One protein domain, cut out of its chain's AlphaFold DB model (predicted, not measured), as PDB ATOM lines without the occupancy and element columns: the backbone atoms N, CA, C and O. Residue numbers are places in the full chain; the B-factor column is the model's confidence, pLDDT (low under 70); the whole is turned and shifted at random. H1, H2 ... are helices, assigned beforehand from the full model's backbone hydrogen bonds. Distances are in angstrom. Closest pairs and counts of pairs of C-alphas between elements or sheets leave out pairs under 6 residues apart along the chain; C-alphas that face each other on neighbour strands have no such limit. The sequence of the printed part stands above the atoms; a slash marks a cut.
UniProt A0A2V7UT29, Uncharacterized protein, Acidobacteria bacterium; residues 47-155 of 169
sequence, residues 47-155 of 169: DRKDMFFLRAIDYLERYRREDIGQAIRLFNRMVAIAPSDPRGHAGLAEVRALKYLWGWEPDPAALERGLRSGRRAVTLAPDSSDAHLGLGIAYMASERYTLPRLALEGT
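Overview. This is residues 47 to 155 of the 169 residues of an uncharacterized protein of Acidobacteria bacterium (UniProt A0A2V7UT29). Five helices form an up-and-down bundle, each running against the one before it, with H3 in the middle, the hairpin of H1 and H2 packed on one side of it and the hairpin of H4 and H5 on the other. The far part of H5, the longest helix, sticks out of the body as a free arm, residues 147 to 155. The printed part has 109 residues with five named helices in the order H1 H2 H3 H4 H5 and no named strand; its class is all helix. It is compact, with a radius of gyration of the C-alphas of 13.9 A, yet elongated in outline, spanning 53 by 31 by 20 A.

Along the chain. The longest helix, H5, is residues 129 to 155, 40.2 A from first to last C-alpha; it ends at C-alpha 155, (5.898, 15.854, 132.478). H4 is residues 108 to 124, 24.4 A long. H3 is residues 86 to 101, 22.4 A long, beginning at C-alpha 86, (25.349, -4.913, 102.954). H2 is residues 65 to 81, 25.8 A long. H1 is residues 48 to 61, 20.2 A long, beginning at C-alpha 48, (25.901, -20.138, 103.421).

Arrangement. H5 touches H3, the hub, which touches the four other helices. The closest C-alphas of H3 and H5 are those of Glu 94 and Gly 134, 4.5 A apart; the two helices run the same way at a shallow tilt of 34.7 degrees, only just short of steep. H4 and H5 form a hairpin at a shallow tilt of 31 degrees, closest at the C-alphas of Gly 118 and Leu 135, 4.2 A apart. H3 and H4 form a hairpin at 28 degrees, a shallow tilt, with the C-alphas of Ala 93 and Gly 114 closest at 3.9 A. H2 and H3 form a hairpin at a shallow tilt of 25 degrees, closest at the C-alphas of Phe 75 and Gly 88, 5.1 A apart. H1 and H2 form a hairpin at a shallow tilt of 20 degrees, with the C-alphas of Ala 56 and Ala 71 closest at 4.3 A. H1 and H3 only just touch, with 3 pairs of C-alphas within 8 A, and run the same way. H1 and H2 are each apart from H4 and H5. In H1, H3 and H4 every O i to N i+4 pair is within hydrogen-bond range; in H2 11 of 13 are, and in H5 22 of 23.

Size, cuts and confidence. The C-alphas of Asp 47 and Thr 155, the two farthest apart, are 52.7 A apart. Without residues 147 to 155, which stand free, the body spans 38 by 30 by 20 A. The printed part has no cut and no long link. The mean pLDDT of the printed part is 87.1; residues 145 to 155 are under 70.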
ATOM      1  N   ASP A  47      25.911 -19.994  98.598       77.88
ATOM      2  CA  ASP A  47      26.801 -19.679  99.711       77.88
ATOM      3  C   ASP A  47      25.970 -19.636 101.004       77.88
ATOM      4  O   ASP A  47      24.796 -19.245 101.032       77.88
ATOM      5  N   ARG A  48      26.569 -20.054 102.119       81.62
ATOM      6  CA  ARG A  48      25.901 -20.138 103.421       81.62
ATOM      7  C   ARG A  48      25.257 -18.794 103.798       81.62
ATOM      8  O   ARG A  48      24.222 -18.787 104.466       81.62
ATOM      9  N   LYS A  49      25.835 -17.671 103.346       84.12
ATOM     10  CA  LYS A  49      25.278 -16.317 103.517       84.12
ATOM     11  C   LYS A  49      24.004 -16.084 102.705       84.12
ATOM     12  O   LYS A  49      23.058 -15.520 103.250       84.12
ATOM     13  N   ASP A  50      23.935 -16.580 101.473       88.75
ATOM     14  CA  ASP A  50      22.760 -16.441 100.608       88.75
ATOM     15  C   ASP A  50      21.607 -17.303 101.123       88.75
ATOM     16  O   ASP A  50      20.464 -16.853 101.169       88.75
ATOM     17  N   MET A  51      21.900 -18.500 101.641       88.81
ATOM     18  CA  MET A  51      20.894 -19.314 102.331       88.81
ATOM     19  C   MET A  51      20.327 -18.592 103.565       88.81
ATOM     20  O   MET A  51      19.114 -18.616 103.794       88.81
ATOM     21  N   PHE A  52      21.180 -17.963 104.384       90.38
ATOM     22  CA  PHE A  52      20.701 -17.184 105.528       90.38
ATOM     23  C   PHE A  52      19.860 -15.991 105.091       90.38
ATOM     24  O   PHE A  52      18.834 -15.742 105.719       90.38
ATOM     25  N   PHE A  53      20.263 -15.303 104.022       90.56
ATOM     26  CA  PHE A  53      19.518 -14.188 103.455       90.56
ATOM     27  C   PHE A  53      18.123 -14.622 102.998       90.56
ATOM     28  O   PHE A  53      17.131 -14.151 103.548       90.56
ATOM     29  N   LEU A  54      18.034 -15.589 102.081       91.56
ATOM     30  CA  LEU A  54      16.761 -16.051 101.521       91.56
ATOM     31  C   LEU A  54      15.801 -16.544 102.606       91.56
ATOM     32  O   LEU A  54      14.620 -16.210 102.604       91.56
ATOM     33  N   ARG A  55      16.314 -17.292 103.588       91.81
ATOM     34  CA  ARG A  55      15.487 -17.780 104.694       91.81
ATOM     35  C   ARG A  55      15.048 -16.655 105.632       91.81
ATOM     36  O   ARG A  55      13.959 -16.727 106.190       91.81
ATOM     37  N   ALA A  56      15.883 -15.641 105.849       91.50
ATOM     38  CA  ALA A  56      15.507 -14.491 106.665       91.50
ATOM     39  C   ALA A  56      14.403 -13.664 105.994       91.50
ATOM     40  O   ALA A  56      13.476 -13.244 106.685       91.50
ATOM     41  N   ILE A  57      14.480 -13.496 104.671       91.06
ATOM     42  CA  ILE A  57      13.449 -12.837 103.866       91.06
ATOM     43  C   ILE A  57      12.133 -13.623 103.915       91.06
ATOM     44  O   ILE A  57      11.110 -13.032 104.236       91.06
ATOM     45  N   ASP A  58      12.156 -14.951 103.758       89.62
ATOM     46  CA  ASP A  58      10.948 -15.788 103.906       89.62
ATOM     47  C   ASP A  58      10.269 -15.603 105.278       89.62
ATOM     48  O   ASP A  58       9.048 -15.499 105.370       89.62
ATOM     49  N   TYR A  59      11.041 -15.502 106.365       88.25
ATOM     50  CA  TYR A  59      10.473 -15.197 107.683       88.25
ATOM     51  C   TYR A  59       9.918 -13.771 107.785       88.25
ATOM     52  O   TYR A  59       8.923 -13.550 108.479       88.25
ATOM     53  N   LEU A  60      10.549 -12.803 107.124       81.38
ATOM     54  CA  LEU A  60      10.103 -11.415 107.125       81.38
ATOM     55  C   LEU A  60       8.782 -11.243 106.364       81.38
ATOM     56  O   LEU A  60       7.852 -10.627 106.884       81.38
ATOM     57  N   GLU A  61       8.667 -11.863 105.191       82.75
ATOM     58  CA  GLU A  61       7.487 -11.820 104.319       82.75
ATOM     59  C   GLU A  61       6.257 -12.510 104.917       82.75
ATOM     60  O   GLU A  61       5.125 -12.243 104.519       82.75
ATOM     61  N   ARG A  62       6.441 -13.386 105.909       82.00
ATOM     62  CA  ARG A  62       5.322 -14.009 106.629       82.00
ATOM     63  C   ARG A  62       4.624 -13.046 107.583       82.00
ATOM     64  O   ARG A  62       3.508 -13.344 108.010       82.00
ATOM     65  N   TYR A  63       5.252 -11.916 107.926       70.69
ATOM     66  CA  TYR A  63       4.684 -10.871 108.784       70.69
ATOM     67  C   TYR A  63       4.105 -11.399 110.112       70.69
ATOM     68  O   TYR A  63       3.113 -10.873 110.620       70.69
ATOM     69  N   ARG A  64       4.707 -12.443 110.703       78.94
ATOM     70  CA  ARG A  64       4.284 -12.991 112.005       78.94
ATOM     71  C   ARG A  64       5.231 -12.566 113.114       78.94
ATOM     72  O   ARG A  64       6.445 -12.480 112.919       78.94
ATOM     73  N   ARG A  65       4.685 -12.362 114.313       76.25
ATOM     74  CA  ARG A  65       5.468 -11.951 115.486       76.25
ATOM     75  C   ARG A  65       6.555 -12.970 115.825       76.25
ATOM     76  O   ARG A  65       7.674 -12.589 116.164       76.25
ATOM     77  N   GLU A  66       6.227 -14.249 115.710       80.00
ATOM     78  CA  GLU A  66       7.112 -15.370 116.018       80.00
ATOM     79  C   GLU A  66       8.266 -15.483 115.003       80.00
ATOM     80  O   GLU A  66       9.384 -15.871 115.361       80.00
ATOM     81  N   ASP A  67       8.019 -15.072 113.756       84.25
ATOM     82  CA  ASP A  67       8.947 -15.201 112.629       84.25
ATOM     83  C   ASP A  67       9.999 -14.083 112.603       84.25
ATOM     84  O   ASP A  67      11.164 -14.323 112.278       84.25
ATOM     85  N   ILE A  68       9.659 -12.883 113.083       85.88
ATOM     86  CA  ILE A  68      10.606 -11.762 113.216       85.88
ATOM     87  C   ILE A  68      11.822 -12.129 114.072       85.88
ATOM     88  O   ILE A  68      12.955 -11.760 113.757       85.88
ATOM     89  N   GLY A  69      11.621 -12.914 115.133       89.25
ATOM     90  CA  GLY A  69      12.727 -13.426 115.940       89.25
ATOM     91  C   GLY A  69      13.674 -14.338 115.150       89.25
ATOM     92  O   GLY A  69      14.889 -14.283 115.358       89.25
ATOM     93  N   GLN A  70      13.142 -15.158 114.237       91.06
ATOM     94  CA  GLN A  70      13.947 -16.011 113.356       91.06
ATOM     95  C   GLN A  70      14.714 -15.186 112.323       91.06
ATOM     96  O   GLN A  70      15.914 -15.408 112.155       91.06
ATOM     97  N   ALA A  71      14.065 -14.198 111.701       93.19
ATOM     98  CA  ALA A  71      14.707 -13.308 110.737       93.19
ATOM     99  C   ALA A  71      15.909 -12.575 111.361       93.19
ATOM    100  O   ALA A  71      17.010 -12.614 110.812       93.19
ATOM    101  N   ILE A  72      15.761 -12.026 112.578       93.62
ATOM    102  CA  ILE A  72      16.880 -11.399 113.313       93.62
ATOM    103  C   ILE A  72      18.026 -12.394 113.534       93.62
ATOM    104  O   ILE A  72      19.195 -12.047 113.354       93.62
ATOM    105  N   ARG A  73      17.718 -13.633 113.942       94.56
ATOM    106  CA  ARG A  73      18.741 -14.665 114.164       94.56
ATOM    107  C   ARG A  73      19.513 -14.983 112.886       94.56
ATOM    108  O   ARG A  73      20.734 -15.111 112.944       94.56
ATOM    109  N   LEU A  74      18.824 -15.114 111.757       93.88
ATOM    110  CA  LEU A  74      19.439 -15.462 110.478       93.88
ATOM    111  C   LEU A  74      20.285 -14.318 109.925       93.88
ATOM    112  O   LEU A  74      21.435 -14.556 109.564       93.88
ATOM    113  N   PHE A  75      19.793 -13.080 109.969       95.62
ATOM    114  CA  PHE A  75      20.598 -11.932 109.554       95.62
ATOM    115  C   PHE A  75      21.824 -11.721 110.451       95.62
ATOM    116  O   PHE A  75      22.904 -11.430 109.949       95.62
ATOM    117  N   ASN A  76      21.723 -11.954 111.766       96.06
ATOM    118  CA  ASN A  76      22.906 -11.930 112.635       96.06
ATOM    119  C   ASN A  76      23.930 -13.012 112.245       96.06
ATOM    120  O   ASN A  76      25.128 -12.747 112.270       96.06
ATOM    121  N   ARG A  77      23.483 -14.223 111.874       94.25
ATOM    122  CA  ARG A  77      24.385 -15.280 111.380       94.25
ATOM    123  C   ARG A  77      25.039 -14.890 110.062       94.25
ATOM    124  O   ARG A  77      26.227 -15.138 109.899       94.25
ATOM    125  N   MET A  78      24.284 -14.261 109.164       93.69
ATOM    126  CA  MET A  78      24.802 -13.728 107.908       93.69
ATOM    127  C   MET A  78      25.892 -12.682 108.161       93.69
ATOM    128  O   MET A  78      26.998 -12.835 107.659       93.69
ATOM    129  N   VAL A  79      25.629 -11.683 109.007       94.44
ATOM    130  CA  VAL A  79      26.614 -10.645 109.360       94.44
ATOM    131  C   VAL A  79      27.842 -11.236 110.062       94.44
ATOM    132  O   VAL A  79      28.944 -10.729 109.885       94.44
ATOM    133  N   ALA A  80      27.687 -12.322 110.825       93.06
ATOM    134  CA  ALA A  80      28.814 -12.991 111.471       93.06
ATOM    135  C   ALA A  80      29.767 -13.675 110.474       93.06
ATOM    136  O   ALA A  80      30.969 -13.694 110.716       93.06
ATOM    137  N   ILE A  81      29.249 -14.231 109.371       90.56
ATOM    138  CA  ILE A  81      30.080 -14.894 108.349       90.56
ATOM    139  C   ILE A  81      30.522 -13.947 107.229       90.56
ATOM    140  O   ILE A  81      31.577 -14.151 106.640       90.56
ATOM    141  N   ALA A  82      29.729 -12.915 106.944       90.00
ATOM    142  CA  ALA A  82      29.952 -11.957 105.871       90.00
ATOM    143  C   ALA A  82      29.678 -10.526 106.381       90.00
ATOM    144  O   ALA A  82      28.676  -9.908 106.022       90.00
ATOM    145  N   PRO A  83      30.554  -9.969 107.239       91.38
ATOM    146  CA  PRO A  83      30.335  -8.662 107.869       91.38
ATOM    147  C   PRO A  83      30.407  -7.478 106.894       91.38
ATOM    148  O   PRO A  83      29.948  -6.384 107.234       91.38
ATOM    149  N   SER A  84      30.999  -7.675 105.716       91.06
ATOM    150  CA  SER A  84      31.058  -6.704 104.619       91.06
ATOM    151  C   SER A  84      29.857  -6.778 103.677       91.06
ATOM    152  O   SER A  84      29.722  -5.907 102.824       91.06
ATOM    153  N   ASP A  85      28.983  -7.777 103.821       89.06
ATOM    154  CA  ASP A  85      27.800  -7.904 102.977       89.06
ATOM    155  C   ASP A  85      26.719  -6.903 103.435       89.06
ATOM    156  O   ASP A  85      26.242  -6.987 104.577       89.06
ATOM    157  N   PRO A  86      26.313  -5.944 102.582       91.19
ATOM    158  CA  PRO A  86      25.349  -4.913 102.954       91.19
ATOM    159  C   PRO A  86      23.963  -5.491 103.273       91.19
ATOM    160  O   PRO A  86      23.251  -4.933 104.112       91.19
ATOM    161  N   ARG A  87      23.593  -6.630 102.672       91.62
ATOM    162  CA  ARG A  87      22.250  -7.224 102.773       91.62
ATOM    163  C   ARG A  87      21.909  -7.649 104.199       91.62
ATOM    164  O   ARG A  87      20.796  -7.426 104.670       91.62
ATOM    165  N   GLY A  88      22.881  -8.208 104.921       93.19
ATOM    166  CA  GLY A  88      22.689  -8.616 106.315       93.19
ATOM    167  C   GLY A  88      22.441  -7.423 107.241       93.19
ATOM    168  O   GLY A  88      21.575  -7.473 108.116       93.19
ATOM    169  N   HIS A  89      23.166  -6.324 107.022       96.69
ATOM    170  CA  HIS A  89      22.997  -5.088 107.788       96.69
ATOM    171  C   HIS A  89      21.680  -4.377 107.457       96.69
ATOM    172  O   HIS A  89      21.011  -3.899 108.377       96.69
ATOM    173  N   ALA A  90      21.279  -4.361 106.182       94.81
ATOM    174  CA  ALA A  90      19.999  -3.811 105.736       94.81
ATOM    175  C   ALA A  90      18.820  -4.580 106.353       94.81
ATOM    176  O   ALA A  90      17.964  -3.979 107.005       94.81
ATOM    177  N   GLY A  91      18.844  -5.916 106.279       94.00
ATOM    178  CA  GLY A  91      17.819  -6.768 106.882       94.00
ATOM    179  C   GLY A  91      17.729  -6.620 108.405       94.00
ATOM    180  O   GLY A  91      16.637  -6.550 108.967       94.00
ATOM    181  N   LEU A  92      18.858  -6.483 109.115       96.81
ATOM    182  CA  LEU A  92      18.829  -6.190 110.557       96.81
ATOM    183  C   LEU A  92      18.203  -4.832 110.881       96.81
ATOM    184  O   LEU A  92      17.568  -4.707 111.933       96.81
ATOM    185  N   ALA A  93      18.407  -3.823 110.034       96.25
ATOM    186  CA  ALA A  93      17.787  -2.514 110.201       96.25
ATOM    187  C   ALA A  93      16.268  -2.624 110.057       96.25
ATOM    188  O   ALA A  93      15.536  -2.260 110.980       96.25
ATOM    189  N   GLU A  94      15.820  -3.222 108.956       93.94
ATOM    190  CA  GLU A  94      14.413  -3.398 108.623       93.94
ATOM    191  C   GLU A  94      13.674  -4.220 109.683       93.94
ATOM    192  O   GLU A  94      12.709  -3.744 110.277       93.94
ATOM    193  N   VAL A  95      14.157  -5.421 110.011       93.38
ATOM    194  CA  VAL A  95      13.447  -6.322 110.927       93.38
ATOM    195  C   VAL A  95      13.343  -5.733 112.339       93.38
ATOM    196  O   VAL A  95      12.310  -5.864 112.997       93.38
ATOM    197  N   ARG A  96      14.391  -5.051 112.827       94.00
ATOM    198  CA  ARG A  96      14.353  -4.379 114.141       94.00
ATOM    199  C   ARG A  96      13.412  -3.176 114.130       94.00
ATOM    200  O   ARG A  96      12.687  -2.974 115.103       94.00
ATOM    201  N   ALA A  97      13.403  -2.410 113.045       91.50
ATOM    202  CA  ALA A  97      12.522  -1.264 112.888       91.50
ATOM    203  C   ALA A  97      11.050  -1.681 112.756       91.50
ATOM    204  O   ALA A  97      10.194  -1.102 113.418       91.50
ATOM    205  N   LEU A  98      10.748  -2.728 111.986       88.31
ATOM    206  CA  LEU A  98       9.398  -3.276 111.840       88.31
ATOM    207  C   LEU A  98       8.884  -3.885 113.145       88.31
ATOM    208  O   LEU A  98       7.762  -3.587 113.558       88.31
ATOM    209  N   LYS A  99       9.732  -4.647 113.854       88.94
ATOM    210  CA  LYS A  99       9.433  -5.142 115.206       88.94
ATOM    211  C   LYS A  99       8.982  -3.994 116.120       88.94
ATOM    212  O   LYS A  99       7.952  -4.095 116.790       88.94
ATOM    213  N   TYR A 100       9.719  -2.883 116.086       88.69
ATOM    214  CA  TYR A 100       9.401  -1.676 116.841       88.69
ATOM    215  C   TYR A 100       8.093  -1.008 116.365       88.69
ATOM    216  O   TYR A 100       7.196  -0.755 117.171       88.69
ATOM    217  N   LEU A 101       7.938  -0.770 115.059       85.25
ATOM    218  CA  LEU A 101       6.782  -0.092 114.451       85.25
ATOM    219  C   LEU A 101       5.457  -0.828 114.672       85.25
ATOM    220  O   LEU A 101       4.414  -0.186 114.856       85.25
ATOM    221  N   TRP A 102       5.479  -2.159 114.667       84.31
ATOM    222  CA  TRP A 102       4.296  -2.981 114.931       84.31
ATOM    223  C   TRP A 102       3.967  -3.127 116.418       84.31
ATOM    224  O   TRP A 102       2.886  -3.629 116.751       84.31
ATOM    225  N   GLY A 103       4.844  -2.634 117.299       80.31
ATOM    226  CA  GLY A 103       4.689  -2.695 118.751       80.31
ATOM    227  C   GLY A 103       4.958  -4.083 119.328       80.31
ATOM    228  O   GLY A 103       4.483  -4.399 120.417       80.31
ATOM    229  N   TRP A 104       5.687  -4.937 118.608       80.31
ATOM    230  CA  TRP A 104       6.066  -6.261 119.087       80.31
ATOM    231  C   TRP A 104       7.326  -6.131 119.930       80.31
ATOM    232  O   TRP A 104       8.421  -6.146 119.391       80.31
ATOM    233  N   GLU A 105       7.180  -5.994 121.249       73.75
ATOM    234  CA  GLU A 105       8.308  -5.730 122.164       73.75
ATOM    235  C   GLU A 105       9.158  -4.531 121.701       73.75
ATOM    236  O   GLU A 105      10.301  -4.708 121.260       73.75
ATOM    237  N   PRO A 106       8.601  -3.309 121.755       75.88
ATOM    238  CA  PRO A 106       9.344  -2.112 121.402       75.88
ATOM    239  C   PRO A 106      10.518  -1.930 122.375       75.88
ATOM    240  O   PRO A 106      10.333  -1.563 123.532       75.88
ATOM    241  N   ASP A 107      11.730  -2.205 121.893       83.69
ATOM    242  CA  ASP A 107      12.993  -1.983 122.603       83.69
ATOM    243  C   ASP A 107      13.743  -0.821 121.925       83.69
ATOM    244  O   ASP A 107      14.225  -0.982 120.797       83.69
ATOM    245  N   PRO A 108      13.878   0.343 122.588       84.31
ATOM    246  CA  PRO A 108      14.637   1.476 122.058       84.31
ATOM    247  C   PRO A 108      16.087   1.121 121.728       84.31
ATOM    248  O   PRO A 108      16.635   1.586 120.729       84.31
ATOM    249  N   ALA A 109      16.711   0.243 122.517       89.56
ATOM    250  CA  ALA A 109      18.070  -0.200 122.249       89.56
ATOM    251  C   ALA A 109      18.130  -1.093 120.999       89.56
ATOM    252  O   ALA A 109      19.121  -1.058 120.263       89.56
ATOM    253  N   ALA A 110      17.085  -1.882 120.720       88.81
ATOM    254  CA  ALA A 110      16.969  -2.644 119.476       88.81
ATOM    255  C   ALA A 110      16.799  -1.732 118.268       88.81
ATOM    256  O   ALA A 110      17.428  -1.984 117.241       88.81
ATOM    257  N   LEU A 111      16.007  -0.672 118.397       91.56
ATOM    258  CA  LEU A 111      15.836   0.312 117.337       91.56
ATOM    259  C   LEU A 111      17.152   1.034 117.021       91.56
ATOM    260  O   LEU A 111      17.550   1.115 115.863       91.56
ATOM    261  N   GLU A 112      17.888   1.445 118.049       93.38
ATOM    262  CA  GLU A 112      19.198   2.088 117.909       93.38
ATOM    263  C   GLU A 112      20.233   1.133 117.273       93.38
ATOM    264  O   GLU A 112      21.007   1.510 116.392       93.38
ATOM    265  N   ARG A 113      20.193  -0.166 117.617       95.12
ATOM    266  CA  ARG A 113      20.952  -1.207 116.893       95.12
ATOM    267  C   ARG A 113      20.523  -1.325 115.423       95.12
ATOM    268  O   ARG A 113      21.370  -1.592 114.570       95.12
ATOM    269  N   GLY A 114      19.235  -1.165 115.123       95.69
ATOM    270  CA  GLY A 114      18.692  -1.147 113.762       95.69
ATOM    271  C   GLY A 114      19.236   0.025 112.944       95.69
ATOM    272  O   GLY A 114      19.817  -0.201 111.888       95.69
ATOM    273  N   LEU A 115      19.173   1.245 113.484       96.75
ATOM    274  CA  LEU A 115      19.727   2.455 112.863       96.75
ATOM    275  C   LEU A 115      21.217   2.315 112.540       96.75
ATOM    276  O   LEU A 115      21.646   2.626 111.429       96.75
ATOM    277  N   ARG A 116      22.016   1.790 113.479       97.62
ATOM    278  CA  ARG A 116      23.439   1.515 113.223       97.62
ATOM    279  C   ARG A 116      23.652   0.508 112.096       97.62
ATOM    280  O   ARG A 116      24.561   0.695 111.291       97.62
ATOM    281  N   SER A 117      22.820  -0.530 112.030       96.88
ATOM    282  CA  SER A 117      22.901  -1.539 110.966       96.88
ATOM    283  C   SER A 117      22.549  -0.911 109.611       96.88
ATOM    284  O   SER A 117      23.313  -1.049 108.665       96.88
ATOM    285  N   GLY A 118      21.487  -0.104 109.531       96.31
ATOM    286  CA  GLY A 118      21.102   0.584 108.292       96.31
ATOM    287  C   GLY A 118      22.183   1.548 107.797       96.31
ATOM    288  O   GLY A 118      22.562   1.517 106.631       96.31
ATOM    289  N   ARG A 119      22.782   2.337 108.702       98.12
ATOM    290  CA  ARG A 119      23.923   3.210 108.364       98.12
ATOM    291  C   ARG A 119      25.115   2.415 107.841       98.12
ATOM    292  O   ARG A 119      25.763   2.837 106.885       98.12
ATOM    293  N   ARG A 120      25.406   1.258 108.447       97.06
ATOM    294  CA  ARG A 120      26.477   0.371 107.982       97.06
ATOM    295  C   ARG A 120      26.173  -0.191 106.595       97.06
ATOM    296  O   ARG A 120      27.078  -0.197 105.770       97.06
ATOM    297  N   ALA A 121      24.935  -0.602 106.328       95.31
ATOM    298  CA  ALA A 121      24.515  -1.085 105.015       95.31
ATOM    299  C   ALA A 121      24.735  -0.024 103.928       95.31
ATOM    300  O   ALA A 121      25.374  -0.318 102.925       95.31
ATOM    301  N   VAL A 122      24.309   1.220 104.173       95.88
ATOM    302  CA  VAL A 122      24.509   2.341 103.233       95.88
ATOM    303  C   VAL A 122      25.990   2.681 103.066       95.88
ATOM    304  O   VAL A 122      26.430   2.992 101.969       95.88
ATOM    305  N   THR A 123      26.794   2.577 104.129       96.75
ATOM    306  CA  THR A 123      28.252   2.772 104.020       96.75
ATOM    307  C   THR A 123      28.901   1.701 103.135       96.75
ATOM    308  O   THR A 123      29.841   1.998 102.407       96.75
ATOM    309  N   LEU A 124      28.433   0.451 103.223       90.94
ATOM    310  CA  LEU A 124      28.960  -0.679 102.452       90.94
ATOM    311  C   LEU A 124      28.483  -0.669 100.994       90.94
ATOM    312  O   LEU A 124      29.243  -1.054 100.113       90.94
ATOM    313  N   ALA A 125      27.248  -0.236 100.745       92.31
ATOM    314  CA  ALA A 125      26.669  -0.123  99.411       92.31
ATOM    315  C   ALA A 125      25.828   1.162  99.296       92.31
ATOM    316  O   ALA A 125      24.611   1.120  99.497       92.31
ATOM    317  N   PRO A 126      26.464   2.303  98.968       92.44
ATOM    318  CA  PRO A 126      25.797   3.605  98.895       92.44
ATOM    319  C   PRO A 126      24.684   3.691  97.852       92.44
ATOM    320  O   PRO A 126      23.750   4.462  98.039       92.44
ATOM    321  N   ASP A 127      24.753   2.885  96.794       90.81
ATOM    322  CA  ASP A 127      23.769   2.888  95.703       90.81
ATOM    323  C   ASP A 127      22.677   1.816  95.883       90.81
ATOM    324  O   ASP A 127      21.776   1.681  95.056       90.81
ATOM    325  N   SER A 128      22.728   1.036  96.971       89.00
ATOM    326  CA  SER A 128      21.774  -0.048  97.213       89.00
ATOM    327  C   SER A 128      20.424   0.486  97.692       89.00
ATOM    328  O   SER A 128      20.313   1.065  98.777       89.00
ATOM    329  N   SER A 129      19.370   0.210  96.918       87.88
ATOM    330  CA  SER A 129      17.985   0.510  97.299       87.88
ATOM    331  C   SER A 129      17.600  -0.133  98.628       87.88
ATOM    332  O   SER A 129      16.964   0.516  99.454       87.88
ATOM    333  N   ASP A 130      18.025  -1.374  98.864       83.44
ATOM    334  CA  ASP A 130      17.675  -2.136 100.066       83.44
ATOM    335  C   ASP A 130      18.355  -1.562 101.312       83.44
ATOM    336  O   ASP A 130      17.757  -1.494 102.389       83.44
ATOM    337  N   ALA A 131      19.596  -1.085 101.170       86.81
ATOM    338  CA  ALA A 131      20.304  -0.402 102.247       86.81
ATOM    339  C   ALA A 131      19.600   0.904 102.645       86.81
ATOM    340  O   ALA A 131      19.388   1.157 103.837       86.81
ATOM    341  N   HIS A 132      19.193   1.705 101.655       89.50
ATOM    342  CA  HIS A 132      18.415   2.925 101.890       89.50
ATOM    343  C   HIS A 132      17.030   2.629 102.458       89.50
ATOM    344  O   HIS A 132      16.594   3.324 103.374       89.50
ATOM    345  N   LEU A 133      16.363   1.575 101.983       89.69
ATOM    346  CA  LEU A 133      15.065   1.137 102.488       89.69
ATOM    347  C   LEU A 133      15.154   0.756 103.970       89.69
ATOM    348  O   LEU A 133      14.424   1.309 104.794       89.69
ATOM    349  N   GLY A 134      16.089  -0.128 104.330       89.69
ATOM    350  CA  GLY A 134      16.284  -0.559 105.714       89.69
ATOM    351  C   GLY A 134      16.604   0.609 106.652       89.69
ATOM    352  O   GLY A 134      16.069   0.683 107.763       89.69
ATOM    353  N   LEU A 135      17.426   1.566 106.202       95.00
ATOM    354  CA  LEU A 135      17.720   2.780 106.963       95.00
ATOM    355  C   LEU A 135      16.505   3.720 107.067       95.00
ATOM    356  O   LEU A 135      16.238   4.249 108.146       95.00
ATOM    357  N   GLY A 136      15.745   3.902 105.987       92.44
ATOM    358  CA  GLY A 136      14.544   4.738 105.960       92.44
ATOM    359  C   GLY A 136      13.456   4.233 106.908       92.44
ATOM    360  O   GLY A 136      12.919   5.005 107.705       92.44
ATOM    361  N   ILE A 137      13.192   2.923 106.907       91.44
ATOM    362  CA  ILE A 137      12.241   2.298 107.841       91.44
ATOM    363  C   ILE A 137      12.714   2.491 109.291       91.44
ATOM    364  O   ILE A 137      11.904   2.794 110.173       91.44
ATOM    365  N   ALA A 138      14.020   2.374 109.553       93.50
ATOM    366  CA  ALA A 138      14.588   2.613 110.878       93.50
ATOM    367  C   ALA A 138      14.453   4.077 111.333       93.50
ATOM    368  O   ALA A 138      14.111   4.318 112.495       93.50
ATOM    369  N   TYR A 139      14.645   5.054 110.441       93.94
ATOM    370  CA  TYR A 139      14.401   6.462 110.766       93.94
ATOM    371  C   TYR A 139      12.930   6.730 111.077       93.94
ATOM    372  O   TYR A 139      12.624   7.301 112.125       93.94
ATOM    373  N   MET A 140      12.018   6.211 110.258       89.94
ATOM    374  CA  MET A 140      10.580   6.340 110.488       89.94
ATOM    375  C   MET A 140      10.152   5.730 111.838       89.94
ATOM    376  O   MET A 140       9.334   6.289 112.570       89.94
ATOM    377  N   ALA A 141      10.747   4.597 112.222       88.88
ATOM    378  CA  ALA A 141      10.549   3.997 113.539       88.88
ATOM    379  C   ALA A 141      11.071   4.887 114.685       88.88
ATOM    380  O   ALA A 141      10.427   4.978 115.735       88.88
ATOM    381  N   SER A 142      12.204   5.565 114.484       88.00
ATOM    382  CA  SER A 142      12.831   6.446 115.482       88.00
ATOM    383  C   SER A 142      12.043   7.725 115.752       88.00
ATOM    384  O   SER A 142      11.906   8.130 116.910       88.00
ATOM    385  N   GLU A 143      11.428   8.314 114.728       85.12
ATOM    386  CA  GLU A 143      10.566   9.489 114.893       85.12
ATOM    387  C   GLU A 143       9.360   9.160 115.781       85.12
ATOM    388  O   GLU A 143       9.017   9.902 116.705       85.12
ATOM    389  N   ARG A 144       8.780   7.971 115.584       76.56
ATOM    390  CA  ARG A 144       7.655   7.480 116.385       76.56
ATOM    391  C   ARG A 144       8.033   7.163 117.837       76.56
ATOM    392  O   ARG A 144       7.157   7.199 118.697       76.56
ATOM    393  N   TYR A 145       9.300   6.852 118.127       68.19
ATOM    394  CA  TYR A 145       9.810   6.694 119.499       68.19
ATOM    395  C   TYR A 145      10.088   8.029 120.191       68.19
ATOM    396  O   TYR A 145       9.812   8.191 121.381       68.19
ATOM    397  N   THR A 146      10.637   8.986 119.448       66.50
ATOM    398  CA  THR A 146      11.121  10.248 120.017       66.50
ATOM    399  C   THR A 146       9.968  11.090 120.569       66.50
ATOM    400  O   THR A 146      10.092  11.670 121.647       66.50
ATOM    401  N   LEU A 147       8.814  11.084 119.891       64.56
ATOM    402  CA  LEU A 147       7.622  11.837 120.302       64.56
ATOM    403  C   LEU A 147       7.089  11.443 121.704       64.56
ATOM    404  O   LEU A 147       6.960  12.331 122.550       64.56
ATOM    405  N   PRO A 148       6.818  10.157 122.018       62.91
ATOM    406  CA  PRO A 148       6.428   9.743 123.369       62.91
ATOM    407  C   PRO A 148       7.465  10.061 124.451       62.91
ATOM    408  O   PRO A 148       7.091  10.431 125.563       62.91
ATOM    409  N   ARG A 149       8.763   9.914 124.148       60.44
ATOM    410  CA  ARG A 149       9.835  10.111 125.134       60.44
ATOM    411  C   ARG A 149       9.906  11.562 125.609       60.44
ATOM    412  O   ARG A 149       9.949  11.807 126.810       60.44
ATOM    413  N   LEU A 150       9.844  12.509 124.673       65.06
ATOM    414  CA  LEU A 150       9.873  13.939 124.981       65.06
ATOM    415  C   LEU A 150       8.643  14.386 125.786       65.06
ATOM    416  O   LEU A 150       8.764  15.216 126.683       65.06
ATOM    417  N   ALA A 151       7.469  13.800 125.525       64.19
ATOM    418  CA  ALA A 151       6.268  14.075 126.312       64.19
ATOM    419  C   ALA A 151       6.410  13.614 127.776       64.19
ATOM    420  O   ALA A 151       5.996  14.327 128.689       64.19
ATOM    421  N   LEU A 152       7.033  12.453 128.014       64.44
ATOM    422  CA  LEU A 152       7.277  11.940 129.366       64.44
ATOM    423  C   LEU A 152       8.330  12.767 130.117       64.44
ATOM    424  O   LEU A 152       8.102  13.125 131.274       64.44
ATOM    425  N   GLU A 153       9.433  13.130 129.458       66.44
ATOM    426  CA  GLU A 153      10.490  13.986 130.028       66.44
ATOM    427  C   GLU A 153       9.965  15.395 130.381       66.44
ATOM    428  O   GLU A 153      10.300  15.939 131.432       66.44
ATOM    429  N   GLY A 154       9.064  15.963 129.570       63.47
ATOM    430  CA  GLY A 154       8.405  17.236 129.883       63.47
ATOM    431  C   GLY A 154       7.473  17.166 131.102       63.47
ATOM    432  O   GLY A 154       7.399  18.113 131.884       63.47
ATOM    433  N   THR A 155       6.785  16.036 131.312       58.44
ATOM    434  CA  THR A 155       5.898  15.854 132.478       58.44
ATOM    435  C   THR A 155       6.638  15.603 133.792       58.44
ATOM    436  O   THR A 155       6.163  16.040 134.842       58.44
TER     437      THR A 155